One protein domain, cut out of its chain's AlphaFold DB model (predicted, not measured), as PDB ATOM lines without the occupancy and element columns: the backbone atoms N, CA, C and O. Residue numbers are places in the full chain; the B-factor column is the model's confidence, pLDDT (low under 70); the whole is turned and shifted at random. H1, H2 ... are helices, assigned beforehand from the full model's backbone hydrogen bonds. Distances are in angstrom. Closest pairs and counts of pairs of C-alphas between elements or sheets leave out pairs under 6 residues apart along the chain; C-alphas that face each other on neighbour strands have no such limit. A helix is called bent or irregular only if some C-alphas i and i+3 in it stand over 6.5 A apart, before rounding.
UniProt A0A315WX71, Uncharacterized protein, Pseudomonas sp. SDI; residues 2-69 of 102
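What this domain is: This is residues 2 to 69 of the 102 residues of an uncharacterized protein of Pseudomonas sp. SDI (UniProt A0A315WX71). This is a long helical hairpin shaped like a narrow V: H2 and H3 run opposite ways, meet near the link that joins them, and draw apart away from it. The short helix H1 sits by the beginning of H2, apart from H3, and the far part of H3 with the last residues, 52 to 69, sticks out as a free arm. The printed part has 68 residues with three named helices, H1, H2 and H3 in that order along the chain, and no named strand; its class is all helix. The whole is loose, with a radius of gyration of the C-alphas of 15.2 A, and elongated, with spans of 49 by 26 by 18 A.

How they stand to each other: Look first at H3, residues 41 to 66, the longest helix. It touches H2, residues 16 to 36, and the closest C-alphas of the two are those of Leu 30 and Leu 43, 7.6 A apart. Their lines stand at a shallow tilt of 17 degrees, opposite ways, and the two form a helical hairpin. H2 touches H3 with residues 27 to 34 alone, and H3 touches H2 with residues 41 to 47 alone. Go next to H1, residues 2 to 10, which is close to H2 but not clearly touching it: the closest C-alphas, those of Ile 4 and Glu 18, are 7.0 A apart. H1 and H2 stand at a steep tilt of 64 degrees, opposite ways. H1 and H3 are apart. In H1, H2 and H3, every O i to N i+4 pair is within hydrogen-bond range.

Where its parts are: Find C-alpha 41 at (16.353, -42.140, 63.198); from there H3 runs 38.5 A to C-alpha 66 at (15.376, -31.481, 26.228), with z falling. H2 covers residues 16 to 36 and 30.8 A, and you will see z rise from C-alpha 16 at (0.589, -41.314, 38.662) to C-alpha 36 at (7.800, -49.177, 67.516). H1, residues 2 to 10, measures 12.3 A from first to last C-alpha. None of the three is bent.

The domain as a whole: The two C-alphas farthest apart in the domain are those of Glu 36 and Asn 68, at 49.9 A. Residues 6 to 11, of which 6 to 10 belong to H1, stand free, and so do residues 52 to 69, of which 52 to 66 belong to H3. The links from H1 to H2, five residues, and from H2 to H3, four residues, are tight. The printed part has no cut. The mean pLDDT of the printed part is 89.1, and no printed residue is under 70.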
ATOM      1  N   GLN A   2       0.681 -55.601  46.805       73.19
ATOM      2  CA  GLN A   2       1.244 -56.690  45.974       73.19
ATOM      3  C   GLN A   2       1.132 -56.494  44.443       73.19
ATOM      4  O   GLN A   2       2.152 -56.654  43.781       73.19
ATOM      5  N   PRO A   3      -0.011 -56.064  43.867       83.25
ATOM      6  CA  PRO A   3      -0.098 -55.851  42.417       83.25
ATOM      7  C   PRO A   3       0.798 -54.717  41.890       83.25
ATOM      8  O   PRO A   3       1.256 -54.781  40.758       83.25
ATOM      9  N   ILE A   4       1.092 -53.689  42.698       86.75
ATOM     10  CA  ILE A   4       1.982 -52.582  42.296       86.75
ATOM     11  C   ILE A   4       3.443 -53.041  42.298       86.75
ATOM     12  O   ILE A   4       4.194 -52.719  41.384       86.75
ATOM     13  N   LEU A   5       3.840 -53.815  43.310       86.25
ATOM     14  CA  LEU A   5       5.200 -54.351  43.395       86.25
ATOM     15  C   LEU A   5       5.481 -55.339  42.255       86.25
ATOM     16  O   LEU A   5       6.543 -55.262  41.649       86.25
ATOM     17  N   GLN A   6       4.506 -56.179  41.893       87.56
ATOM     18  CA  GLN A   6       4.620 -57.078  40.739       87.56
ATOM     19  C   GLN A   6       4.807 -56.323  39.420       87.56
ATOM     20  O   GLN A   6       5.668 -56.698  38.632       87.56
ATOM     21  N   LYS A   7       4.065 -55.230  39.200       86.94
ATOM     22  CA  LYS A   7       4.265 -54.355  38.032       86.94
ATOM     23  C   LYS A   7       5.695 -53.817  37.968       86.94
ATOM     24  O   LYS A   7       6.338 -53.905  36.929       86.94
ATOM     25  N   ILE A   8       6.228 -53.332  39.091       86.44
ATOM     26  CA  ILE A   8       7.619 -52.856  39.162       86.44
ATOM     27  C   ILE A   8       8.606 -53.983  38.837       86.44
ATOM     28  O   ILE A   8       9.557 -53.773  38.089       86.44
ATOM     29  N   GLU A   9       8.395 -55.179  39.387       85.50
ATOM     30  CA  GLU A   9       9.251 -56.346  39.140       85.50
ATOM     31  C   GLU A   9       9.227 -56.800  37.678       85.50
ATOM     32  O   GLU A   9      10.250 -57.249  37.162       85.50
ATOM     33  N   GLN A  10       8.088 -56.641  37.004       87.25
ATOM     34  CA  GLN A  10       7.906 -56.937  35.582       87.25
ATOM     35  C   GLN A  10       8.420 -55.816  34.663       87.25
ATOM     36  O   GLN A  10       8.503 -56.011  33.452       87.25
ATOM     37  N   GLY A  11       8.822 -54.671  35.225       82.44
ATOM     38  CA  GLY A  11       9.292 -53.511  34.467       82.44
ATOM     39  C   GLY A  11       8.166 -52.654  33.882       82.44
ATOM     40  O   GLY A  11       8.423 -51.817  33.014       82.44
ATOM     41  N   ASP A  12       6.931 -52.838  34.350       86.44
ATOM     42  CA  ASP A  12       5.787 -52.045  33.920       86.44
ATOM     43  C   ASP A  12       5.871 -50.614  34.457       86.44
ATOM     44  O   ASP A  12       6.318 -50.340  35.575       86.44
ATOM     45  N   THR A  13       5.376 -49.670  33.657       86.50
ATOM     46  CA  THR A  13       5.271 -48.272  34.080       86.50
ATOM     47  C   THR A  13       4.052 -48.095  34.976       86.50
ATOM     48  O   THR A  13       2.929 -48.391  34.571       86.50
ATOM     49  N   LEU A  14       4.264 -47.546  36.171       87.31
ATOM     50  CA  LEU A  14       3.177 -47.137  37.053       87.31
ATOM     51  C   LEU A  14       2.555 -45.828  36.572       87.31
ATOM     52  O   LEU A  14       3.251 -44.887  36.185       87.31
ATOM     53  N   HIS A  15       1.233 -45.741  36.645       89.19
ATOM     54  CA  HIS A  15       0.553 -44.465  36.476       89.19
ATOM     55  C   HIS A  15       0.684 -43.599  37.732       89.19
ATOM     56  O   HIS A  15       0.992 -44.085  38.819       89.19
ATOM     57  N   PHE A  16       0.417 -42.300  37.591       84.75
ATOM     58  CA  PHE A  16       0.589 -41.314  38.662       84.75
ATOM     59  C   PHE A  16      -0.095 -41.715  39.980       84.75
ATOM     60  O   PHE A  16       0.518 -41.638  41.040       84.75
ATOM     61  N   ALA A  17      -1.333 -42.216  39.915       90.19
ATOM     62  CA  ALA A  17      -2.065 -42.674  41.096       90.19
ATOM     63  C   ALA A  17      -1.404 -43.888  41.778       90.19
ATOM     64  O   ALA A  17      -1.393 -43.982  43.000       90.19
ATOM     65  N   GLU A  18      -0.830 -44.808  41.000       90.69
ATOM     66  CA  GLU A  18      -0.147 -45.994  41.529       90.69
ATOM     67  C   GLU A  18       1.202 -45.634  42.154       90.69
ATOM     68  O   GLU A  18       1.577 -46.206  43.177       90.69
ATOM     69  N   LEU A  19       1.905 -44.662  41.566       87.38
ATOM     70  CA  LEU A  19       3.138 -44.109  42.119       87.38
ATOM     71  C   LEU A  19       2.880 -43.406  43.460       87.38
ATOM     72  O   LEU A  19       3.604 -43.656  44.420       87.38
ATOM     73  N   HIS A  20       1.833 -42.580  43.543       88.56
ATOM     74  CA  HIS A  20       1.429 -41.945  44.799       88.56
ATOM     75  C   HIS A  20       1.029 -42.970  45.856       88.56
ATOM     76  O   HIS A  20       1.527 -42.923  46.974       88.56
ATOM     77  N   LEU A  21       0.217 -43.961  45.482       91.44
ATOM     78  CA  LEU A  21      -0.188 -45.014  46.407       91.44
ATOM     79  C   LEU A  21       1.010 -45.814  46.946       91.44
ATOM     80  O   LEU A  21       0.997 -46.240  48.100       91.44
ATOM     81  N   LEU A  22       2.042 -46.038  46.126       91.06
ATOM     82  CA  LEU A  22       3.287 -46.666  46.571       91.06
ATOM     83  C   LEU A  22       4.036 -45.791  47.580       91.06
ATOM     84  O   LEU A  22       4.508 -46.316  48.586       91.06
ATOM     85  N   TYR A  23       4.141 -44.491  47.307       88.12
ATOM     86  CA  TYR A  23       4.795 -43.534  48.194       88.12
ATOM     87  C   TYR A  23       4.090 -43.464  49.555       88.12
ATOM     88  O   TYR A  23       4.725 -43.715  50.580       88.12
ATOM     89  N   ASP A  24       2.770 -43.259  49.562       90.69
ATOM     90  CA  ASP A  24       1.969 -43.180  50.789       90.69
ATOM     91  C   ASP A  24       2.081 -44.477  51.604       90.69
ATOM     92  O   ASP A  24       2.226 -44.473  52.827       90.69
ATOM     93  N   ALA A  25       2.060 -45.628  50.925       91.62
ATOM     94  CA  ALA A  25       2.214 -46.915  51.590       91.62
ATOM     95  C   ALA A  25       3.616 -47.117  52.185       91.62
ATOM     96  O   ALA A  25       3.737 -47.771  53.222       91.62
ATOM     97  N   ALA A  26       4.666 -46.593  51.543       90.00
ATOM     98  CA  ALA A  26       6.024 -46.628  52.076       90.00
ATOM     99  C   ALA A  26       6.152 -45.738  53.323       90.00
ATOM    100  O   ALA A  26       6.694 -46.189  54.332       90.00
ATOM    101  N   GLU A  27       5.578 -44.533  53.288       90.06
ATOM    102  CA  GLU A  27       5.555 -43.597  54.415       90.06
ATOM    103  C   GLU A  27       4.821 -44.185  55.626       90.06
ATOM    104  O   GLU A  27       5.382 -44.249  56.718       90.06
ATOM    105  N   VAL A  28       3.614 -44.728  55.431       92.38
ATOM    106  CA  VAL A  28       2.841 -45.361  56.515       92.38
ATOM    107  C   VAL A  28       3.593 -46.540  57.137       92.38
ATOM    108  O   VAL A  28       3.534 -46.749  58.347       92.38
ATOM    109  N   LYS A  29       4.293 -47.344  56.326       91.44
ATOM    110  CA  LYS A  29       5.080 -48.481  56.829       91.44
ATOM    111  C   LYS A  29       6.274 -48.030  57.657       91.44
ATOM    112  O   LYS A  29       6.539 -48.639  58.689       91.44
ATOM    113  N   LEU A  30       6.971 -46.990  57.210       90.06
ATOM    114  CA  LEU A  30       8.095 -46.433  57.944       90.06
ATOM    115  C   LEU A  30       7.637 -45.800  59.257       90.06
ATOM    116  O   LEU A  30       8.211 -46.098  60.297       90.06
ATOM    117  N   GLN A  31       6.580 -44.990  59.220       89.50
ATOM    118  CA  GLN A  31       6.064 -44.310  60.402       89.50
ATOM    119  C   GLN A  31       5.693 -45.305  61.510       89.50
ATOM    120  O   GLN A  31       6.105 -45.126  62.650       89.50
ATOM    121  N   ARG A  32       5.017 -46.409  61.163       91.25
ATOM    122  CA  ARG A  32       4.713 -47.489  62.119       91.25
ATOM    123  C   ARG A  32       5.968 -48.112  62.727       91.25
ATOM    124  O   ARG A  32       6.002 -48.379  63.919       91.25
ATOM    125  N   LEU A  33       7.007 -48.327  61.922       91.06
ATOM    126  CA  LEU A  33       8.263 -48.887  62.418       91.06
ATOM    127  C   LEU A  33       8.992 -47.909  63.356       91.06
ATOM    128  O   LEU A  33       9.577 -48.337  64.343       91.06
ATOM    129  N   LEU A  34       8.941 -46.606  63.066       89.62
ATOM    130  CA  LEU A  34       9.523 -45.569  63.924       89.62
ATOM    131  C   LEU A  34       8.764 -45.412  65.249       89.62
ATOM    132  O   LEU A  34       9.387 -45.132  66.266       89.62
ATOM    133  N   GLU A  35       7.444 -45.618  65.246       89.62
ATOM    134  CA  GLU A  35       6.622 -45.657  66.465       89.62
ATOM    135  C   GLU A  35       6.973 -46.850  67.367       89.62
ATOM    136  O   GLU A  35       6.879 -46.747  68.587       89.62
ATOM    137  N   GLU A  36       7.390 -47.974  66.780       91.00
ATOM    138  CA  GLU A  36       7.800 -49.177  67.516       91.00
ATOM    139  C   GLU A  36       9.266 -49.124  67.985       91.00
ATOM    140  O   GLU A  36       9.608 -49.714  69.012       91.00
ATOM    141  N   TYR A  37      10.137 -48.420  67.255       88.56
ATOM    142  CA  TYR A  37      11.581 -48.398  67.492       88.56
ATOM    143  C   TYR A  37      12.150 -46.982  67.342       88.56
ATOM    144  O   TYR A  37      12.691 -46.615  66.293       88.56
ATOM    145  N   GLU A  38      12.085 -46.203  68.427       76.69
ATOM    146  CA  GLU A  38      12.496 -44.792  68.440       76.69
ATOM    147  C   GLU A  38      13.944 -44.580  67.975       76.69
ATOM    148  O   GLU A  38      14.233 -43.575  67.344       76.69
ATOM    149  N   GLU A  39      14.869 -45.519  68.194       81.94
ATOM    150  CA  GLU A  39      16.287 -45.338  67.840       81.94
ATOM    151  C   GLU A  39      16.593 -45.390  66.329       81.94
ATOM    152  O   GLU A  39      17.701 -45.053  65.916       81.94
ATOM    153  N   LEU A  40      15.623 -45.721  65.469       85.31
ATOM    154  CA  LEU A  40      15.823 -45.879  64.020       85.31
ATOM    155  C   LEU A  40      15.802 -44.556  63.230       85.31
ATOM    156  O   LEU A  40      15.321 -44.498  62.095       85.31
ATOM    157  N   HIS A  41      16.364 -43.485  63.791       78.06
ATOM    158  CA  HIS A  41      16.353 -42.140  63.198       78.06
ATOM    159  C   HIS A  41      16.975 -42.107  61.789       78.06
ATOM    160  O   HIS A  41      16.547 -41.331  60.933       78.06
ATOM    161  N   GLN A  42      17.945 -42.986  61.512       84.31
ATOM    162  CA  GLN A  42      18.571 -43.118  60.193       84.31
ATOM    163  C   GLN A  42      17.574 -43.540  59.100       84.31
ATOM    164  O   GLN A  42      17.788 -43.214  57.934       84.31
ATOM    165  N   LEU A  43      16.479 -44.230  59.442       86.81
ATOM    166  CA  LEU A  43      15.458 -44.606  58.459       86.81
ATOM    167  C   LEU A  43      14.633 -43.409  57.982       86.81
ATOM    168  O   LEU A  43      14.215 -43.389  56.825       86.81
ATOM    169  N   LYS A  44      14.436 -42.398  58.834       85.81
ATOM    170  CA  LYS A  44      13.770 -41.156  58.429       85.81
ATOM    171  C   LYS A  44      14.632 -40.364  57.447       85.81
ATOM    172  O   LYS A  44      14.139 -39.962  56.399       85.81
ATOM    173  N   GLN A  45      15.930 -40.241  57.733       89.12
ATOM    174  CA  GLN A  45      16.873 -39.617  56.798       89.12
ATOM    175  C   GLN A  45      16.898 -40.356  55.454       89.12
ATOM    176  O   GLN A  45      16.834 -39.730  54.402       89.12
ATOM    177  N   LEU A  46      16.906 -41.694  55.475       89.44
ATOM    178  CA  LEU A  46      16.851 -42.495  54.253       89.44
ATOM    179  C   LEU A  46      15.582 -42.219  53.424       89.44
ATOM    180  O   LEU A  46      15.657 -42.197  52.198       89.44
ATOM    181  N   GLN A  47      14.423 -42.004  54.058       88.06
ATOM    182  CA  GLN A  47      13.186 -41.659  53.346       88.06
ATOM    183  C   GLN A  47      13.313 -40.323  52.608       88.06
ATOM    184  O   GLN A  47      12.940 -40.234  51.436       88.06
ATOM    185  N   GLU A  48      13.842 -39.305  53.286       89.69
ATOM    186  CA  GLU A  48      14.076 -37.979  52.710       89.69
ATOM    187  C   GLU A  48      15.065 -38.069  51.538       89.69
ATOM    188  O   GLU A  48      14.772 -37.589  50.441       89.69
ATOM    189  N   ASP A  49      16.167 -38.801  51.718       92.12
ATOM    190  CA  ASP A  49      17.168 -39.037  50.675       92.12
ATOM    191  C   ASP A  49      16.569 -39.776  49.461       92.12
ATOM    192  O   ASP A  49      16.880 -39.461  48.307       92.12
ATOM    193  N   CYS A  50      15.676 -40.748  49.686       90.31
ATOM    194  CA  CYS A  50      14.966 -41.450  48.617       90.31
ATOM    195  C   CYS A  50      13.995 -40.536  47.854       90.31
ATOM    196  O   CYS A  50      13.919 -40.623  46.623       90.31
ATOM    197  N   ALA A  51      13.264 -39.660  48.547       89.06
ATOM    198  CA  ALA A  51      12.381 -38.682  47.912       89.06
ATOM    199  C   ALA A  51      13.186 -37.684  47.061       89.06
ATOM    200  O   ALA A  51      12.818 -37.375  45.921       89.06
ATOM    201  N   ASP A  52      14.333 -37.246  47.576       93.19
ATOM    202  CA  ASP A  52      15.253 -36.370  46.865       93.19
ATOM    203  C   ASP A  52      15.848 -37.031  45.631       93.19
ATOM    204  O   ASP A  52      15.820 -36.444  44.546       93.19
ATOM    205  N   LEU A  53      16.302 -38.274  45.747       92.38
ATOM    206  CA  LEU A  53      16.758 -39.061  44.611       92.38
ATOM    207  C   LEU A  53      15.663 -39.201  43.542       92.38
ATOM    208  O   LEU A  53      15.939 -38.993  42.360       92.38
ATOM    209  N   ALA A  54      14.421 -39.511  43.929       89.94
ATOM    210  CA  ALA A  54      13.304 -39.627  42.991       89.94
ATOM    211  C   ALA A  54      13.071 -38.315  42.223       89.94
ATOM    212  O   ALA A  54      12.928 -38.317  40.995       89.94
ATOM    213  N   ARG A  55      13.115 -37.180  42.925       91.56
ATOM    214  CA  ARG A  55      13.040 -35.843  42.325       91.56
ATOM    215  C   ARG A  55      14.209 -35.580  41.369       91.56
ATOM    216  O   ARG A  55      13.984 -35.102  40.256       91.56
ATOM    217  N   GLN A  56      15.441 -35.929  41.747       94.44
ATOM    218  CA  GLN A  56      16.617 -35.774  40.881       94.44
ATOM    219  C   GLN A  56      16.519 -36.628  39.611       94.44
ATOM    220  O   GLN A  56      16.846 -36.149  38.526       94.44
ATOM    221  N   LEU A  57      16.001 -37.856  39.706       92.25
ATOM    222  CA  LEU A  57      15.773 -38.718  38.542       92.25
ATOM    223  C   LEU A  57      14.763 -38.102  37.569       92.25
ATOM    224  O   LEU A  57      14.995 -38.107  36.358       92.25
ATOM    225  N   GLN A  58      13.671 -37.525  38.077       90.38
ATOM    226  CA  GLN A  58      12.683 -36.829  37.246       90.38
ATOM    227  C   GLN A  58      13.298 -35.622  36.525       90.38
ATOM    228  O   GLN A  58      13.099 -35.453  35.318       90.38
ATOM    229  N   VAL A  59      14.086 -34.812  37.239       94.31
ATOM    230  CA  VAL A  59      14.796 -33.656  36.668       94.31
ATOM    231  C   VAL A  59      15.809 -34.099  35.609       94.31
ATOM    232  O   VAL A  59      15.828 -33.533  34.514       94.31
ATOM    233  N   ALA A  60      16.595 -35.143  35.880       92.88
ATOM    234  CA  ALA A  60      17.554 -35.700  34.931       92.88
ATOM    235  C   ALA A  60      16.860 -36.212  33.658       92.88
ATOM    236  O   ALA A  60      17.270 -35.874  32.547       92.88
ATOM    237  N   CYS A  61      15.754 -36.949  33.795       92.44
ATOM    238  CA  CYS A  61      14.958 -37.419  32.659       92.44
ATOM    239  C   CYS A  61      14.386 -36.259  31.830       92.44
ATOM    240  O   CYS A  61      14.367 -36.320  30.597       92.44
ATOM    241  N   LEU A  62      13.938 -35.184  32.484       94.50
ATOM    242  CA  LEU A  62      13.455 -33.987  31.800       94.50
ATOM    243  C   LEU A  62      14.582 -33.273  31.041       94.50
ATOM    244  O   LEU A  62      14.374 -32.854  29.900       94.50
ATOM    245  N   ALA A  63      15.768 -33.156  31.640       94.88
ATOM    246  CA  ALA A  63      16.940 -32.577  30.991       94.88
ATOM    247  C   ALA A  63      17.352 -33.390  29.753       94.88
ATOM    248  O   ALA A  63      17.527 -32.822  28.675       94.88
ATOM    249  N   LEU A  64      17.395 -34.721  29.866       94.38
ATOM    250  CA  LEU A  64      17.688 -35.628  28.751       94.38
ATOM    251  C   LEU A  64      16.663 -35.512  27.617       94.38
ATOM    252  O   LEU A  64      17.036 -35.495  26.446       94.38
ATOM    253  N   ARG A  65      15.374 -35.358  27.950       92.00
ATOM    254  CA  ARG A  65      14.312 -35.126  26.959       92.00
ATOM    255  C   ARG A  65      14.512 -33.817  26.189       92.00
ATOM    256  O   ARG A  65      14.141 -33.740  25.023       92.00
ATOM    257  N   ARG A  66      15.095 -32.798  26.827       95.75
ATOM    258  CA  ARG A  66      15.376 -31.481  26.228       95.75
ATOM    259  C   ARG A  66      16.706 -31.422  25.472       95.75
ATOM    260  O   ARG A  66      16.909 -30.494  24.700       95.75
ATOM    261  N   ALA A  67      17.594 -32.395  25.663       93.81
ATOM    262  CA  ALA A  67      18.959 -32.374  25.136       93.81
ATOM    263  C   ALA A  67      19.084 -32.681  23.626       93.81
ATOM    264  O   ALA A  67      20.201 -32.836  23.142       93.81
ATOM    265  N   ASN A  68      17.975 -32.775  22.874       93.81
ATOM    266  CA  ASN A  68      17.953 -33.064  21.428       93.81
ATOM    267  C   ASN A  68      18.851 -34.249  21.012       93.81
ATOM    268  O   ASN A  68      19.502 -34.221  19.970       93.81
ATOM    269  N   LEU A  69      18.892 -35.296  21.842       95.69
ATOM    270  CA  LEU A  69      19.709 -36.484  21.598       95.69
ATOM    271  C   LEU A  69      19.204 -37.249  20.373       95.69
ATOM    272  O   LEU A  69      17.994 -37.416  20.192       95.69
TER     273      LEU A  69